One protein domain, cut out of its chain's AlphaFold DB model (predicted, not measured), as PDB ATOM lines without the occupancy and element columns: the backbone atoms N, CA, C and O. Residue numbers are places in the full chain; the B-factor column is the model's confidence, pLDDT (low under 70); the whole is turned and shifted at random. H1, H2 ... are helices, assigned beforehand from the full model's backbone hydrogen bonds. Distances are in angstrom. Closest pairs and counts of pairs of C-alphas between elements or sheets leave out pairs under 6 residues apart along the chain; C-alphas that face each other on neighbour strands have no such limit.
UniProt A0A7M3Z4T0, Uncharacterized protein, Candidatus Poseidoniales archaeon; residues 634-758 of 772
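What this domain is: This is residues 634 to 758 of the 772 residues of an uncharacterized protein of Candidatus Poseidoniales archaeon (UniProt A0A7M3Z4T0). A long helix, H3, makes the spine of an elongated body, and H2 and H5 run alongside it as a three-helix bundle, with the short H1 at its side and H4 packed on the later part of H3. A long stretch with no named element, residues 719 to 742, leads from the end of H4 back along the body to the start of H5. The printed part has 125 residues with five named helices, H1 to H5 in chain order, and no named strand; the class is all helix. The whole is compact, with a radius of gyration of the C-alphas of 14.8 A, and spans 44 by 25 by 24 A.

Where its parts are: H1, residues 634 to 640, begins at C-alpha 634 (113.107, 115.635, 114.877) and is 10.0 A from first to last C-alpha. H2, residues 651 to 662, measures 16.7 A. H3, residues 672 to 697, is the longest helix at 37.7 A, from C-alpha 672 at (113.174, 118.035, 130.837) to C-alpha 697 at (133.964, 99.452, 105.498). H4, residues 707 to 718, measures 16.2 A. H5, residues 743 to 757, measures 20.8 A and ends at C-alpha 757 (125.979, 99.047, 123.286).

How they stand to each other: H2 and H3 are the hub, each touching four other helices. With H5 they form a bundle, helices side by side. H2 and H3 form a helical hairpin at a shallow tilt of 27 degrees, opposite ways; H3 touches H2 with residues 678 to 688 alone, and the closest C-alphas, of Ile 660 and Leu 678, are 6.7 A apart. H5 touches H3 at a shallow tilt of 20 degrees, the same way, the closest C-alphas being those of Val 684 and Glu 754 at 6.3 A. H5 touches H2 at 24 degrees, a shallow tilt, opposite ways, with the C-alphas of Arg 652 and Leu 753 closest at 7.0 A. H4 touches residues 685 to 696 of H3 alone, at a steep tilt of 35.1 degrees, only just past shallow; the closest C-alphas, of Leu 689 and Leu 707, are 5.4 A apart. H1 only just touches H3, with 3 pairs of C-alphas within 8 A, the closest being Val 636 and Glu 682 at 6.0 A. H1 and H5 are apart. In H1, H2, H3, H4 and H5 every O i to N i+4 pair is within hydrogen-bond range.

The domain as a whole: The two C-alphas farthest apart, of Glu 667 and Pro 724, are 47.0 A apart. The printed part has no cut. The link from H4 to H5 is long, with 24 residues; the other three are short. The mean pLDDT of the printed part is 77.2, and residues 666 to 670, 698 to 699, 718 to 728 and 757 to 758 are under 70.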
ATOM      1  N   ILE A 634     113.029 115.741 116.342       79.50
ATOM      2  CA  ILE A 634     113.107 115.635 114.877       79.50
ATOM      3  C   ILE A 634     114.560 115.430 114.429       79.50
ATOM      4  O   ILE A 634     114.827 114.511 113.663       79.50
ATOM      5  N   SER A 635     115.511 116.203 114.963       80.19
ATOM      6  CA  SER A 635     116.929 116.079 114.602       80.19
ATOM      7  C   SER A 635     117.526 114.711 114.953       80.19
ATOM      8  O   SER A 635     118.308 114.176 114.167       80.19
ATOM      9  N   VAL A 636     117.186 114.139 116.112       81.44
ATOM     10  CA  VAL A 636     117.677 112.806 116.505       81.44
ATOM     11  C   VAL A 636     117.010 111.717 115.673       81.44
ATOM     12  O   VAL A 636     117.676 110.785 115.221       81.44
ATOM     13  N   ARG A 637     115.711 111.854 115.387       85.62
ATOM     14  CA  ARG A 637     114.983 110.905 114.542       85.62
ATOM     15  C   ARG A 637     115.491 110.912 113.099       85.62
ATOM     16  O   ARG A 637     115.679 109.837 112.538       85.62
ATOM     17  N   GLU A 638     115.782 112.082 112.527       81.62
ATOM     18  CA  GLU A 638     116.360 112.223 111.183       81.62
ATOM     19  C   GLU A 638     117.743 111.564 111.061       81.62
ATOM     20  O   GLU A 638     118.011 110.904 110.056       81.62
ATOM     21  N   LYS A 639     118.599 111.672 112.089       79.88
ATOM     22  CA  LYS A 639     119.906 110.982 112.129       79.88
ATOM     23  C   LYS A 639     119.770 109.457 112.122       79.88
ATOM     24  O   LYS A 639     120.551 108.764 111.468       79.88
ATOM     25  N   VAL A 640     118.786 108.927 112.848       82.25
ATOM     26  CA  VAL A 640     118.540 107.478 112.917       82.25
ATOM     27  C   VAL A 640     117.904 106.960 111.622       82.25
ATOM     28  O   VAL A 640     118.285 105.891 111.142       82.25
ATOM     29  N   GLY A 641     116.998 107.733 111.017       81.19
ATOM     30  CA  GLY A 641     116.390 107.450 109.716       81.19
ATOM     31  C   GLY A 641     114.862 107.359 109.744       81.19
ATOM     32  O   GLY A 641     114.211 107.776 110.702       81.19
ATOM     33  N   GLY A 642     114.292 106.809 108.665       75.00
ATOM     34  CA  GLY A 642     112.844 106.690 108.437       75.00
ATOM     35  C   GLY A 642     112.072 105.799 109.436       75.00
ATOM     36  O   GLY A 642     112.612 105.375 110.465       75.00
ATOM     37  N   PRO A 643     110.779 105.516 109.172       75.06
ATOM     38  CA  PRO A 643     110.008 104.587 109.996       75.06
ATOM     39  C   PRO A 643     110.623 103.182 109.954       75.06
ATOM     40  O   PRO A 643     111.241 102.796 108.961       75.06
ATOM     41  N   LEU A 644     110.455 102.429 111.042       80.19
ATOM     42  CA  LEU A 644     110.937 101.052 111.115       80.19
ATOM     43  C   LEU A 644     110.116 100.170 110.157       80.19
ATOM     44  O   LEU A 644     108.889 100.196 110.205       80.19
ATOM     45  N   ASP A 645     110.799  99.425 109.290       78.81
ATOM     46  CA  ASP A 645     110.234  98.456 108.346       78.81
ATOM     47  C   ASP A 645     110.625  97.017 108.729       78.81
ATOM     48  O   ASP A 645     111.559  96.821 109.506       78.81
ATOM     49  N   ASP A 646     109.980  96.009 108.130       75.56
ATOM     50  CA  ASP A 646     110.243  94.575 108.387       75.56
ATOM     51  C   ASP A 646     111.583  94.071 107.804       75.56
ATOM     52  O   ASP A 646     111.808  92.874 107.625       75.56
ATOM     53  N   SER A 647     112.495  94.982 107.458       78.75
ATOM     54  CA  SER A 647     113.809  94.623 106.929       78.75
ATOM     55  C   SER A 647     114.724  94.074 108.036       78.75
ATOM     56  O   SER A 647     114.686  94.579 109.159       78.75
ATOM     57  N   PRO A 648     115.626  93.117 107.732       76.19
ATOM     58  CA  PRO A 648     116.554  92.567 108.720       76.19
ATOM     59  C   PRO A 648     117.535  93.643 109.200       76.19
ATOM     60  O   PRO A 648     118.188  94.313 108.393       76.19
ATOM     61  N   ARG A 649     117.616  93.835 110.521       86.00
ATOM     62  CA  ARG A 649     118.391  94.889 111.201       86.00
ATOM     63  C   ARG A 649     118.863  94.404 112.560       86.00
ATOM     64  O   ARG A 649     118.245  93.518 113.136       86.00
ATOM     65  N   ASP A 650     119.890  95.045 113.107       84.69
ATOM     66  CA  ASP A 650     120.294  94.825 114.500       84.69
ATOM     67  C   ASP A 650     119.115  95.115 115.449       84.69
ATOM     68  O   ASP A 650     118.569  96.222 115.430       84.69
ATOM     69  N   VAL A 651     118.733  94.140 116.284       83.81
ATOM     70  CA  VAL A 651     117.666  94.272 117.299       83.81
ATOM     71  C   VAL A 651     117.860  95.530 118.152       83.81
ATOM     72  O   VAL A 651     116.890  96.195 118.505       83.81
ATOM     73  N   ARG A 652     119.105  95.928 118.439       85.69
ATOM     74  CA  ARG A 652     119.406  97.130 119.235       85.69
ATOM     75  C   ARG A 652     119.065  98.419 118.498       85.69
ATOM     76  O   ARG A 652     118.571  99.357 119.114       85.69
ATOM     77  N   VAL A 653     119.277  98.460 117.181       87.12
ATOM     78  CA  VAL A 653     118.870  99.595 116.335       87.12
ATOM     79  C   VAL A 653     117.342  99.674 116.268       87.12
ATOM     80  O   VAL A 653     116.783 100.767 116.342       87.12
ATOM     81  N   GLN A 654     116.655  98.529 116.211       87.38
ATOM     82  CA  GLN A 654     115.191  98.480 116.290       87.38
ATOM     83  C   GLN A 654     114.686  98.996 117.653       87.38
ATOM     84  O   GLN A 654     113.797  99.850 117.696       87.38
ATOM     85  N   ARG A 655     115.301  98.556 118.762       86.88
ATOM     86  CA  ARG A 655     114.966  98.990 120.131       86.88
ATOM     87  C   ARG A 655     115.188 100.488 120.330       86.88
ATOM     88  O   ARG A 655     114.335 101.159 120.906       86.88
ATOM     89  N   LEU A 656     116.298 101.020 119.814       88.12
ATOM     90  CA  LEU A 656     116.614 102.450 119.824       88.12
ATOM     91  C   LEU A 656     115.489 103.269 119.182       88.12
ATOM     92  O   LEU A 656     114.985 104.211 119.789       88.12
ATOM     93  N   VAL A 657     115.072 102.886 117.972       87.81
ATOM     94  CA  VAL A 657     114.001 103.566 117.233       87.81
ATOM     95  C   VAL A 657     112.692 103.545 118.015       87.81
ATOM     96  O   VAL A 657     112.060 104.587 118.182       87.81
ATOM     97  N   ARG A 658     112.316 102.378 118.548       87.12
ATOM     98  CA  ARG A 658     111.088 102.214 119.333       87.12
ATOM     99  C   ARG A 658     111.091 103.074 120.602       87.12
ATOM    100  O   ARG A 658     110.066 103.669 120.917       87.12
ATOM    101  N   LEU A 659     112.224 103.199 121.299       86.19
ATOM    102  CA  LEU A 659     112.355 104.063 122.483       86.19
ATOM    103  C   LEU A 659     112.336 105.562 122.135       86.19
ATOM    104  O   LEU A 659     111.722 106.342 122.862       86.19
ATOM    105  N   ILE A 660     112.949 105.969 121.017       86.75
ATOM    106  CA  ILE A 660     112.866 107.355 120.521       86.75
ATOM    107  C   ILE A 660     111.414 107.706 120.171       86.75
ATOM    108  O   ILE A 660     110.949 108.791 120.518       86.75
ATOM    109  N   ASP A 661     110.678 106.791 119.533       85.44
ATOM    110  CA  ASP A 661     109.281 107.010 119.145       85.44
ATOM    111  C   ASP A 661     108.327 107.103 120.352       85.44
ATOM    112  O   ASP A 661     107.357 107.858 120.290       85.44
ATOM    113  N   ILE A 662     108.610 106.419 121.472       84.44
ATOM    114  CA  ILE A 662     107.863 106.597 122.738       84.44
ATOM    115  C   ILE A 662     108.045 108.003 123.306       84.44
ATOM    116  O   ILE A 662     107.095 108.582 123.822       84.44
ATOM    117  N   LEU A 663     109.253 108.563 123.206       82.12
ATOM    118  CA  LEU A 663     109.583 109.898 123.716       82.12
ATOM    119  C   LEU A 663     109.108 111.030 122.788       82.12
ATOM    120  O   LEU A 663     109.537 112.179 122.931       82.12
ATOM    121  N   ARG A 664     108.239 110.725 121.817       80.88
ATOM    122  CA  ARG A 664     107.691 111.707 120.885       80.88
ATOM    123  C   ARG A 664     106.786 112.705 121.626       80.88
ATOM    124  O   ARG A 664     105.837 112.284 122.287       80.88
ATOM    125  N   PRO A 665     107.013 114.026 121.489       74.69
ATOM    126  CA  PRO A 665     106.176 115.025 122.147       74.69
ATOM    127  C   PRO A 665     104.725 114.962 121.651       74.69
ATOM    128  O   PRO A 665     104.466 115.049 120.452       74.69
ATOM    129  N   SER A 666     103.768 114.857 122.577       61.84
ATOM    130  CA  SER A 666     102.329 114.819 122.266       61.84
ATOM    131  C   SER A 666     101.724 116.220 122.058       61.84
ATOM    132  O   SER A 666     100.780 116.370 121.289       61.84
ATOM    133  N   GLU A 667     102.289 117.253 122.699       58.44
ATOM    134  CA  GLU A 667     101.801 118.651 122.668       58.44
ATOM    135  C   GLU A 667     102.897 119.675 122.278       58.44
ATOM    136  O   GLU A 667     102.845 120.849 122.647       58.44
ATOM    137  N   GLY A 668     103.944 119.239 121.566       58.66
ATOM    138  CA  GLY A 668     105.051 120.104 121.115       58.66
ATOM    139  C   GLY A 668     106.020 120.573 122.217       58.66
ATOM    140  O   GLY A 668     107.003 121.264 121.934       58.66
ATOM    141  N   LYS A 669     105.791 120.173 123.475       59.12
ATOM    142  CA  LYS A 669     106.711 120.362 124.605       59.12
ATOM    143  C   LYS A 669     107.264 119.013 125.051       59.12
ATOM    144  O   LYS A 669     106.496 118.112 125.368       59.12
ATOM    145  N   ILE A 670     108.589 118.888 125.061       64.81
ATOM    146  CA  ILE A 670     109.293 117.733 125.630       64.81
ATOM    147  C   ILE A 670     109.622 118.073 127.084       64.81
ATOM    148  O   ILE A 670     110.153 119.152 127.353       64.81
ATOM    149  N   ASP A 671     109.289 117.170 128.004       70.75
ATOM    150  CA  ASP A 671     109.660 117.286 129.416       70.75
ATOM    151  C   ASP A 671     111.193 117.260 129.588       70.75
ATOM    152  O   ASP A 671     111.902 116.622 128.807       70.75
ATOM    153  N   GLY A 672     111.728 117.944 130.599       71.25
ATOM    154  CA  GLY A 672     113.174 118.035 130.837       71.25
ATOM    155  C   GLY A 672     113.837 116.661 130.983       71.25
ATOM    156  O   GLY A 672     114.921 116.434 130.438       71.25
ATOM    157  N   ASP A 673     113.140 115.723 131.626       75.25
ATOM    158  CA  ASP A 673     113.600 114.346 131.819       75.25
ATOM    159  C   ASP A 673     113.546 113.528 130.518       75.25
ATOM    160  O   ASP A 673     114.487 112.795 130.199       75.25
ATOM    161  N   ALA A 674     112.501 113.709 129.704       78.75
ATOM    162  CA  ALA A 674     112.406 113.100 128.374       78.75
ATOM    163  C   ALA A 674     113.495 113.630 127.424       78.75
ATOM    164  O   ALA A 674     114.066 112.865 126.648       78.75
ATOM    165  N   LEU A 675     113.850 114.915 127.525       80.69
ATOM    166  CA  LEU A 675     114.937 115.513 126.748       80.69
ATOM    167  C   LEU A 675     116.306 114.950 127.161       80.69
ATOM    168  O   LEU A 675     117.155 114.695 126.303       80.69
ATOM    169  N   ALA A 676     116.520 114.700 128.457       81.44
ATOM    170  CA  ALA A 676     117.728 114.041 128.954       81.44
ATOM    171  C   ALA A 676     117.846 112.589 128.453       81.44
ATOM    172  O   ALA A 676     118.929 112.166 128.044       81.44
ATOM    173  N   LEU A 677     116.738 111.839 128.428       84.69
ATOM    174  CA  LEU A 677     116.685 110.488 127.856       84.69
ATOM    175  C   LEU A 677     116.945 110.481 126.347       84.69
ATOM    176  O   LEU A 677     117.677 109.627 125.849       84.69
ATOM    177  N   LEU A 678     116.403 111.457 125.624       85.31
ATOM    178  CA  LEU A 678     116.569 111.572 124.180       85.31
ATOM    179  C   LEU A 678     118.029 111.830 123.783       85.31
ATOM    180  O   LEU A 678     118.523 111.202 122.851       85.31
ATOM    181  N   ARG A 679     118.755 112.669 124.534       83.62
ATOM    182  CA  ARG A 679     120.205 112.874 124.338       83.62
ATOM    183  C   ARG A 679     121.031 111.615 124.602       83.62
ATOM    184  O   ARG A 679     122.050 111.397 123.957       83.62
ATOM    185  N   ARG A 680     120.599 110.782 125.550       86.00
ATOM    186  CA  ARG A 680     121.247 109.496 125.835       86.00
ATOM    187  C   ARG A 680     121.035 108.499 124.701       86.00
ATOM    188  O   ARG A 680     121.993 107.881 124.253       86.00
ATOM    189  N   LEU A 681     119.814 108.411 124.172       87.25
ATOM    190  CA  LEU A 681     119.518 107.598 122.990       87.25
ATOM    191  C   LEU A 681     120.254 108.111 121.741       87.25
ATOM    192  O   LEU A 681     120.730 107.303 120.953       87.25
ATOM    193  N   GLU A 682     120.416 109.427 121.577       86.44
ATOM    194  CA  GLU A 682     121.244 109.994 120.501       86.44
ATOM    195  C   GLU A 682     122.692 109.483 120.576       86.44
ATOM    196  O   GLU A 682     123.207 108.973 119.584       86.44
ATOM    197  N   ALA A 683     123.313 109.512 121.761       84.50
ATOM    198  CA  ALA A 683     124.668 108.989 121.960       84.50
ATOM    199  C   ALA A 683     124.773 107.479 121.666       84.50
ATOM    200  O   ALA A 683     125.731 107.027 121.039       84.50
ATOM    201  N   VAL A 684     123.766 106.698 122.070       84.81
ATOM    202  CA  VAL A 684     123.655 105.266 121.735       84.81
ATOM    203  C   VAL A 684     123.551 105.061 120.219       84.81
ATOM    204  O   VAL A 684     124.193 104.166 119.667       84.81
ATOM    205  N   GLY A 685     122.762 105.892 119.532       85.06
ATOM    206  CA  GLY A 685     122.623 105.873 118.078       85.06
ATOM    207  C   GLY A 685     123.930 106.172 117.348       85.06
ATOM    208  O   GLY A 685     124.270 105.458 116.404       85.06
ATOM    209  N   ASP A 686     124.692 107.162 117.814       83.44
ATOM    210  CA  ASP A 686     125.994 107.522 117.243       83.44
ATOM    211  C   ASP A 686     127.024 106.385 117.402       83.44
ATOM    212  O   ASP A 686     127.739 106.057 116.450       83.44
ATOM    213  N   GLU A 687     127.066 105.724 118.564       83.06
ATOM    214  CA  GLU A 687     127.939 104.561 118.791       83.06
ATOM    215  C   GLU A 687     127.546 103.361 117.913       83.06
ATOM    216  O   GLU A 687     128.403 102.741 117.272       83.06
ATOM    217  N   LEU A 688     126.247 103.064 117.797       83.50
ATOM    218  CA  LEU A 688     125.755 102.008 116.907       83.50
ATOM    219  C   LEU A 688     126.048 102.318 115.434       83.50
ATOM    220  O   LEU A 688     126.419 101.412 114.681       83.50
ATOM    221  N   LEU A 689     125.933 103.580 115.012       84.88
ATOM    222  CA  LEU A 689     126.260 104.005 113.651       84.88
ATOM    223  C   LEU A 689     127.749 103.835 113.373       84.88
ATOM    224  O   LEU A 689     128.115 103.207 112.381       84.88
ATOM    225  N   LYS A 690     128.607 104.318 114.273       82.12
ATOM    226  CA  LYS A 690     130.062 104.175 114.168       82.12
ATOM    227  C   LYS A 690     130.475 102.709 114.059       82.12
ATOM    228  O   LYS A 690     131.279 102.356 113.195       82.12
ATOM    229  N   TRP A 691     129.886 101.842 114.881       80.88
ATOM    230  CA  TRP A 691     130.127 100.403 114.824       80.88
ATOM    231  C   TRP A 691     129.652  99.777 113.502       80.88
ATOM    232  O   TRP A 691     130.370  98.982 112.888       80.88
ATOM    233  N   THR A 692     128.467 100.167 113.026       81.25
ATOM    234  CA  THR A 692     127.875  99.666 111.775       81.25
ATOM    235  C   THR A 692     128.714 100.069 110.561       81.25
ATOM    236  O   THR A 692     129.033  99.226 109.721       81.25
ATOM    237  N   VAL A 693     129.138 101.334 110.499       80.88
ATOM    238  CA  VAL A 693     129.993 101.882 109.436       80.88
ATOM    239  C   VAL A 693     131.341 101.170 109.399       80.88
ATOM    240  O   VAL A 693     131.723 100.666 108.346       80.88
ATOM    241  N   GLN A 694     132.015 101.007 110.543       75.50
ATOM    242  CA  GLN A 694     133.287 100.274 110.601       75.50
ATOM    243  C   GLN A 694     133.160  98.838 110.072       75.50
ATOM    244  O   GLN A 694     134.062  98.325 109.407       75.50
ATOM    245  N   ARG A 695     132.042  98.160 110.358       74.31
ATOM    246  CA  ARG A 695     131.792  96.801 109.862       74.31
ATOM    247  C   ARG A 695     131.423  96.755 108.376       74.31
ATOM    248  O   ARG A 695     131.742  95.749 107.740       74.31
ATOM    249  N   LEU A 696     130.791  97.792 107.828       78.56
ATOM    250  CA  LEU A 696     130.538  97.929 106.389       78.56
ATOM    251  C   LEU A 696     131.828  98.209 105.611       78.56
ATOM    252  O   LEU A 696     132.084  97.550 104.605       78.56
ATOM    253  N   GLU A 697     132.676  99.106 106.113       76.38
ATOM    254  CA  GLU A 697     133.964  99.452 105.498       76.38
ATOM    255  C   GLU A 697     134.894  98.239 105.405       76.38
ATOM    256  O   GLU A 697     135.474  97.972 104.353       76.38
ATOM    257  N   ARG A 698     134.964  97.430 106.471       69.00
ATOM    258  CA  ARG A 698     135.718  96.160 106.474       69.00
ATOM    259  C   ARG A 698     135.181  95.116 105.504       69.00
ATOM    260  O   ARG A 698     135.892  94.175 105.173       69.00
ATOM    261  N   ARG A 699     133.932  95.265 105.068       69.25
ATOM    262  CA  ARG A 699     133.292  94.429 104.045       69.25
ATOM    263  C   ARG A 699     133.314  95.091 102.666       69.25
ATOM    264  O   ARG A 699     132.594  94.645 101.780       69.25
ATOM    265  N   HIS A 700     134.098  96.161 102.489       71.56
ATOM    266  CA  HIS A 700     134.170  96.962 101.262       71.56
ATOM    267  C   HIS A 700     132.793  97.407 100.744       71.56
ATOM    268  O   HIS A 700     132.557  97.491  99.540       71.56
ATOM    269  N   CYS A 701     131.869  97.681 101.665       73.38
ATOM    270  CA  CYS A 701     130.519  98.120 101.352       73.38
ATOM    271  C   CYS A 701     130.366  99.622 101.617       73.38
ATOM    272  O   CYS A 701     130.933 100.123 102.591       73.38
ATOM    273  N   PRO A 702     129.579 100.344 100.798       74.81
ATOM    274  CA  PRO A 702     129.341 101.765 101.011       74.81
ATOM    275  C   PRO A 702     128.645 101.992 102.357       74.81
ATOM    276  O   PRO A 702     127.676 101.299 102.688       74.81
ATOM    277  N   SER A 703     129.131 102.968 103.117       75.44
ATOM    278  CA  SER A 703     128.623 103.361 104.437       75.44
ATOM    279  C   SER A 703     127.614 104.516 104.386       75.44
ATOM    280  O   SER A 703     127.144 104.960 105.428       75.44
ATOM    281  N   ASP A 704     127.233 104.963 103.186       74.38
ATOM    282  CA  ASP A 704     126.352 106.119 102.991       74.38
ATOM    283  C   ASP A 704     124.919 105.862 103.485       74.38
ATOM    284  O   ASP A 704     124.314 104.828 103.159       74.38
ATOM    285  N   GLY A 705     124.352 106.832 104.207       77.69
ATOM    286  CA  GLY A 705     122.964 106.823 104.675       77.69
ATOM    287  C   GLY A 705     122.819 107.096 106.175       77.69
ATOM    288  O   GLY A 705     123.789 107.395 106.867       77.69
ATOM    289  N   ASN A 706     121.581 107.008 106.666       84.31
ATOM    290  CA  ASN A 706     121.267 107.051 108.099       84.31
ATOM    291  C   ASN A 706     121.537 105.683 108.768       84.31
ATOM    292  O   ASN A 706     121.836 104.690 108.095       84.31
ATOM    293  N   LEU A 707     121.423 105.616 110.100       86.44
ATOM    294  CA  LEU A 707     121.679 104.388 110.866       86.44
ATOM    295  C   LEU A 707     120.820 103.205 110.411       86.44
ATOM    296  O   LEU A 707     121.329 102.086 110.322       86.44
ATOM    297  N   LEU A 708     119.546 103.427 110.095       86.38
ATOM    298  CA  LEU A 708     118.695 102.371 109.564       86.38
ATOM    299  C   LEU A 708     119.241 101.865 108.227       86.38
ATOM    300  O   LEU A 708     119.511 100.675 108.099       86.38
ATOM    301  N   ASP A 709     119.488 102.716 107.242       83.44
ATOM    302  CA  ASP A 709     119.988 102.285 105.932       83.44
ATOM    303  C   ASP A 709     121.318 101.522 106.036       83.44
ATOM    304  O   ASP A 709     121.473 100.453 105.434       83.44
ATOM    305  N   ALA A 710     122.237 102.008 106.875       84.12
ATOM    306  CA  ALA A 710     123.500 101.338 107.162       84.12
ATOM    307  C   ALA A 710     123.287  99.975 107.850       84.12
ATOM    308  O   ALA A 710     123.880  98.975 107.441       84.12
ATOM    309  N   SER A 711     122.394  99.893 108.844       85.81
ATOM    310  CA  SER A 711     122.078  98.644 109.552       85.81
ATOM    311  C   SER A 711     121.420  97.610 108.629       85.81
ATOM    312  O   SER A 711     121.786  96.436 108.678       85.81
ATOM    313  N   LYS A 712     120.536  98.045 107.710       85.00
ATOM    314  CA  LYS A 712     119.933  97.183 106.666       85.00
ATOM    315  C   LYS A 712     121.016  96.534 105.827       85.00
ATOM    316  O   LYS A 712     121.021  95.332 105.581       85.00
ATOM    317  N   ARG A 713     121.915  97.389 105.338       83.38
ATOM    318  CA  ARG A 713     122.956  97.018 104.392       83.38
ATOM    319  C   ARG A 713     123.944  96.081 105.054       83.38
ATOM    320  O   ARG A 713     124.348  95.101 104.439       83.38
ATOM    321  N   LEU A 714     124.280  96.344 106.315       82.12
ATOM    322  CA  LEU A 714     125.151  95.474 107.083       82.12
ATOM    323  C   LEU A 714     124.498  94.106 107.305       82.12
ATOM    324  O   LEU A 714     125.150  93.097 107.059       82.12
ATOM    325  N   ALA A 715     123.223  94.062 107.700       76.25
ATOM    326  CA  ALA A 715     122.497  92.810 107.903       76.25
ATOM    327  C   ALA A 715     122.406  91.964 106.621       76.25
ATOM    328  O   ALA A 715     122.674  90.768 106.681       76.25
ATOM    329  N   ALA A 716     122.126  92.582 105.468       74.25
ATOM    330  CA  ALA A 716     122.125  91.898 104.171       74.25
ATOM    331  C   ALA A 716     123.526  91.411 103.757       74.25
ATOM    332  O   ALA A 716     123.679  90.348 103.166       74.25
ATOM    333  N   LYS A 717     124.578  92.170 104.089       74.31
ATOM    334  CA  LYS A 717     125.966  91.794 103.787       74.31
ATOM    335  C   LYS A 717     126.541  90.741 104.723       74.31
ATOM    336  O   LYS A 717     127.502  90.080 104.341       74.31
ATOM    337  N   PHE A 718     125.959  90.542 105.901       67.75
ATOM    338  CA  PHE A 718     126.303  89.412 106.764       67.75
ATOM    339  C   PHE A 718     125.971  88.060 106.125       67.75
ATOM    340  O   PHE A 718     126.705  87.103 106.357       67.75
ATOM    341  N   ASP A 719     124.940  87.996 105.278       59.53
ATOM    342  CA  ASP A 719     124.594  86.774 104.540       59.53
ATOM    343  C   ASP A 719     125.601  86.457 103.421       59.53
ATOM    344  O   ASP A 719     125.751  85.302 103.026       59.53
ATOM    345  N   GLU A 720     126.323  87.468 102.932       56.84
ATOM    346  CA  GLU A 720     127.361  87.316 101.909       56.84
ATOM    347  C   GLU A 720     128.766  87.111 102.508       56.84
ATOM    348  O   GLU A 720     129.555  86.338 101.968       56.84
ATOM    349  N   ILE A 721     129.089  87.809 103.607       56.66
ATOM    350  CA  ILE A 721     130.419  87.828 104.238       56.66
ATOM    351  C   ILE A 721     130.265  87.759 105.775       56.66
ATOM    352  O   ILE A 721     130.167  88.811 106.437       56.66
ATOM    353  N   PRO A 722     130.282  86.551 106.379       53.56
ATOM    354  CA  PRO A 722     130.421  86.418 107.822       53.56
ATOM    355  C   PRO A 722     131.815  86.927 108.201       53.56
ATOM    356  O   PRO A 722     132.825  86.495 107.654       53.56
ATOM    357  N   GLY A 723     131.873  87.931 109.073       49.78
ATOM    358  CA  GLY A 723     133.149  88.440 109.576       49.78
ATOM    359  C   GLY A 723     133.459  87.781 110.918       49.78
ATOM    360  O   GLY A 723     132.506  87.478 111.631       49.78
ATOM    361  N   PRO A 724     134.735  87.622 111.298       43.41
ATOM    362  CA  PRO A 724     135.093  87.041 112.588       43.41
ATOM    363  C   PRO A 724     134.511  87.858 113.759       43.41
ATOM    364  O   PRO A 724     134.557  89.100 113.766       43.41
ATOM    365  N   GLY A 725     133.958  87.152 114.751       50.22
ATOM    366  CA  GLY A 725     133.363  87.697 115.980       50.22
ATOM    367  C   GLY A 725     131.826  87.791 115.999       50.22
ATOM    368  O   GLY A 725     131.172  87.633 114.977       50.22
ATOM    369  N   PHE A 726     131.281  88.099 117.188       48.62
ATOM    370  CA  PHE A 726     129.854  88.099 117.577       48.62
ATOM    371  C   PHE A 726     128.856  88.331 116.424       48.62
ATOM    372  O   PHE A 726     128.903  89.377 115.747       48.62
ATOM    373  N   ASP A 727     127.964  87.350 116.239       55.69
ATOM    374  CA  ASP A 727     126.882  87.380 115.256       55.69
ATOM    375  C   ASP A 727     125.888  88.503 115.586       55.69
ATOM    376  O   ASP A 727     125.679  88.862 116.750       55.69
ATOM    377  N   LEU A 728     125.319  89.115 114.551       66.50
ATOM    378  CA  LEU A 728     124.383  90.221 114.712       66.50
ATOM    379  C   LEU A 728     122.999  89.648 115.062       66.50
ATOM    380  O   LEU A 728     122.446  88.909 114.244       66.50
ATOM    381  N   PRO A 729     122.381  90.000 116.207       70.62
ATOM    382  CA  PRO A 729     120.995  89.626 116.464       70.62
ATOM    383  C   PRO A 729     120.090  90.349 115.458       70.62
ATOM    384  O   PRO A 729     119.931  91.568 115.520       70.62
ATOM    385  N   ARG A 730     119.538  89.595 114.499       72.56
ATOM    386  CA  ARG A 730     118.752  90.101 113.352       72.56
ATOM    387  C   ARG A 730     117.243  89.835 113.451       72.56
ATOM    388  O   ARG A 730     116.515  90.100 112.500       72.56
ATOM    389  N   GLN A 731     116.784  89.290 114.576       74.00
ATOM    390  CA  GLN A 731     115.364  89.028 114.833       74.00
ATOM    391  C   GLN A 731     114.577  90.344 114.979       74.00
ATOM    392  O   GLN A 731     115.163  91.412 115.155       74.00
ATOM    393  N   LEU A 732     113.248  90.294 114.886       76.75
ATOM    394  CA  LEU A 732     112.409  91.467 115.158       76.75
ATOM    395  C   LEU A 732     112.384  91.758 116.666       76.75
ATOM    396  O   LEU A 732     112.254  90.833 117.469       76.75
ATOM    397  N   ASP A 733     112.475  93.032 117.058       79.31
ATOM    398  CA  ASP A 733     112.296  93.426 118.460       79.31
ATOM    399  C   ASP A 733     110.823  93.269 118.876       79.31
ATOM    400  O   ASP A 733     109.987  94.147 118.650       79.31
ATOM    401  N   THR A 734     110.507  92.135 119.502       77.25
ATOM    402  CA  THR A 734     109.176  91.811 120.038       77.25
ATOM    403  C   THR A 734     109.022  92.169 121.516       77.25
ATOM    404  O   THR A 734     107.943  91.986 122.081       77.25
ATOM    405  N   VAL A 735     110.063  92.712 122.162       80.50
ATOM    406  CA  VAL A 735     110.020  93.028 123.593       80.50
ATOM    407  C   VAL A 735     109.023  94.161 123.829       80.50
ATOM    408  O   VAL A 735     109.050  95.191 123.142       80.50
ATOM    409  N   ASN A 736     108.134  93.990 124.810       79.75
ATOM    410  CA  ASN A 736     107.137  95.000 125.155       79.75
ATOM    411  C   ASN A 736     107.815  96.313 125.567       79.75
ATOM    412  O   ASN A 736     108.856  96.329 126.225       79.75
ATOM    413  N   LEU A 737     107.229  97.424 125.130       80.62
ATOM    414  CA  LEU A 737     107.689  98.755 125.497       80.62
ATOM    415  C   LEU A 737     106.965  99.231 126.766       80.62
ATOM    416  O   LEU A 737     105.791  98.894 126.954       80.62
ATOM    417  N   PRO A 738     107.625 100.033 127.618       83.25
ATOM    418  CA  PRO A 738     106.966 100.716 128.724       83.25
ATOM    419  C   PRO A 738     105.817 101.613 128.251       83.25
ATOM    420  O   PRO A 738     105.778 102.051 127.099       83.25
ATOM    421  N   ARG A 739     104.888 101.928 129.160       76.75
ATOM    422  CA  ARG A 739     103.852 102.938 128.894       76.75
ATOM    423  C   ARG A 739     104.509 104.306 128.688       76.75
ATOM    424  O   ARG A 739     105.478 104.623 129.370       76.75
ATOM    425  N   THR A 740     103.943 105.121 127.798       73.38
ATOM    426  CA  THR A 740     104.436 106.473 127.458       73.38
ATOM    427  C   THR A 740     104.590 107.390 128.668       73.38
ATOM    428  O   THR A 740     105.449 108.264 128.671       73.38
ATOM    429  N   ASP A 741     103.794 107.151 129.708       71.44
ATOM    430  CA  ASP A 741     103.702 108.015 130.886       71.44
ATOM    431  C   ASP A 741     104.660 107.573 132.014       71.44
ATOM    432  O   ASP A 741     104.802 108.267 133.020       71.44
ATOM    433  N   ASP A 742     105.328 106.419 131.870       82.31
ATOM    434  CA  ASP A 742     106.237 105.851 132.872       82.31
ATOM    435  C   ASP A 742     107.706 106.121 132.510       82.31
ATOM    436  O   ASP A 742     108.440 105.261 132.010       82.31
ATOM    437  N   LEU A 743     108.152 107.352 132.779       79.50
ATOM    438  CA  LEU A 743     109.524 107.787 132.499       79.50
ATOM    439  C   LEU A 743     110.587 106.963 133.246       79.50
ATOM    440  O   LEU A 743     111.704 106.834 132.746       79.50
ATOM    441  N   GLN A 744     110.270 106.374 134.407       77.31
ATOM    442  CA  GLN A 744     111.216 105.534 135.154       77.31
ATOM    443  C   GLN A 744     111.419 104.175 134.479       77.31
ATOM    444  O   GLN A 744     112.553 103.702 134.366       77.31
ATOM    445  N   ALA A 745     110.352 103.565 133.965       80.94
ATOM    446  CA  ALA A 745     110.469 102.349 133.171       80.94
ATOM    447  C   ALA A 745     111.217 102.599 131.847       80.94
ATOM    448  O   ALA A 745     112.109 101.824 131.496       80.94
ATOM    449  N   ILE A 746     110.948 103.718 131.156       83.75
ATOM    450  CA  ILE A 746     111.688 104.109 129.937       83.75
ATOM    451  C   ILE A 746     113.173 104.341 130.255       83.75
ATOM    452  O   ILE A 746     114.050 103.872 129.531       83.75
ATOM    453  N   MET A 747     113.478 105.007 131.370       83.69
ATOM    454  CA  MET A 747     114.842 105.228 131.859       83.69
ATOM    455  C   MET A 747     115.608 103.917 132.091       83.69
ATOM    456  O   MET A 747     116.801 103.844 131.784       83.69
ATOM    457  N   ASN A 748     114.947 102.883 132.615       83.69
ATOM    458  CA  ASN A 748     115.557 101.567 132.816       83.69
ATOM    459  C   ASN A 748     115.838 100.849 131.488       83.69
ATOM    460  O   ASN A 748     116.914 100.276 131.332       83.69
ATOM    461  N   GLU A 749     114.935 100.951 130.512       84.75
ATOM    462  CA  GLU A 749     115.142 100.428 129.155       84.75
ATOM    463  C   GLU A 749     116.281 101.143 128.418       84.75
ATOM    464  O   GLU A 749     117.113 100.492 127.788       84.75
ATOM    465  N   VAL A 750     116.394 102.471 128.555       84.88
ATOM    466  CA  VAL A 750     117.528 103.234 128.001       84.88
ATOM    467  C   VAL A 750     118.847 102.780 128.635       84.88
ATOM    468  O   VAL A 750     119.817 102.550 127.920       84.88
ATOM    469  N   LYS A 751     118.887 102.572 129.961       83.06
ATOM    470  CA  LYS A 751     120.074 102.026 130.653       83.06
ATOM    471  C   LYS A 751     120.424 100.613 130.182       83.06
ATOM    472  O   LYS A 751     121.604 100.274 130.097       83.06
ATOM    473  N   LEU A 752     119.425  99.772 129.921       83.19
ATOM    474  CA  LEU A 752     119.642  98.425 129.399       83.19
ATOM    475  C   LEU A 752     120.241  98.492 127.992       83.19
ATOM    476  O   LEU A 752     121.260  97.851 127.734       83.19
ATOM    477  N   LEU A 753     119.670  99.327 127.119       82.94
ATOM    478  CA  LEU A 753     120.175  99.531 125.768       82.94
ATOM    479  C   LEU A 753     121.621 100.050 125.784       82.94
ATOM    480  O   LEU A 753     122.474  99.464 125.123       82.94
ATOM    481  N   GLU A 754     121.931 101.048 126.614       81.38
ATOM    482  CA  GLU A 754     123.298 101.561 126.802       81.38
ATOM    483  C   GLU A 754     124.294 100.464 127.207       81.38
ATOM    484  O   GLU A 754     125.379 100.356 126.629       81.38
ATOM    485  N   LYS A 755     123.921  99.594 128.156       77.38
ATOM    486  CA  LYS A 755     124.759  98.449 128.551       77.38
ATOM    487  C   LYS A 755     125.004  97.497 127.383       77.38
ATOM    488  O   LYS A 755     126.123  97.029 127.208       77.38
ATOM    489  N   THR A 756     123.990  97.243 126.556       72.50
ATOM    490  CA  THR A 756     124.119  96.374 125.370       72.50
ATOM    491  C   THR A 756     124.882  97.014 124.204       72.50
ATOM    492  O   THR A 756     125.234  96.320 123.243       72.50
ATOM    493  N   THR A 757     125.157  98.323 124.269       67.12
ATOM    494  CA  THR A 757     125.979  99.047 123.286       67.12
ATOM    495  C   THR A 757     127.458  99.142 123.637       67.12
ATOM    496  O   THR A 757     128.243  99.519 122.769       67.12
ATOM    497  N   TYR A 758     127.873  98.716 124.839       59.78
ATOM    498  CA  TYR A 758     129.286  98.481 125.151       59.78
ATOM    499  C   TYR A 758     129.799  97.269 124.369       59.78
ATOM    500  O   TYR A 758     129.812  96.130 124.835       59.78
TER     501      TYR A 758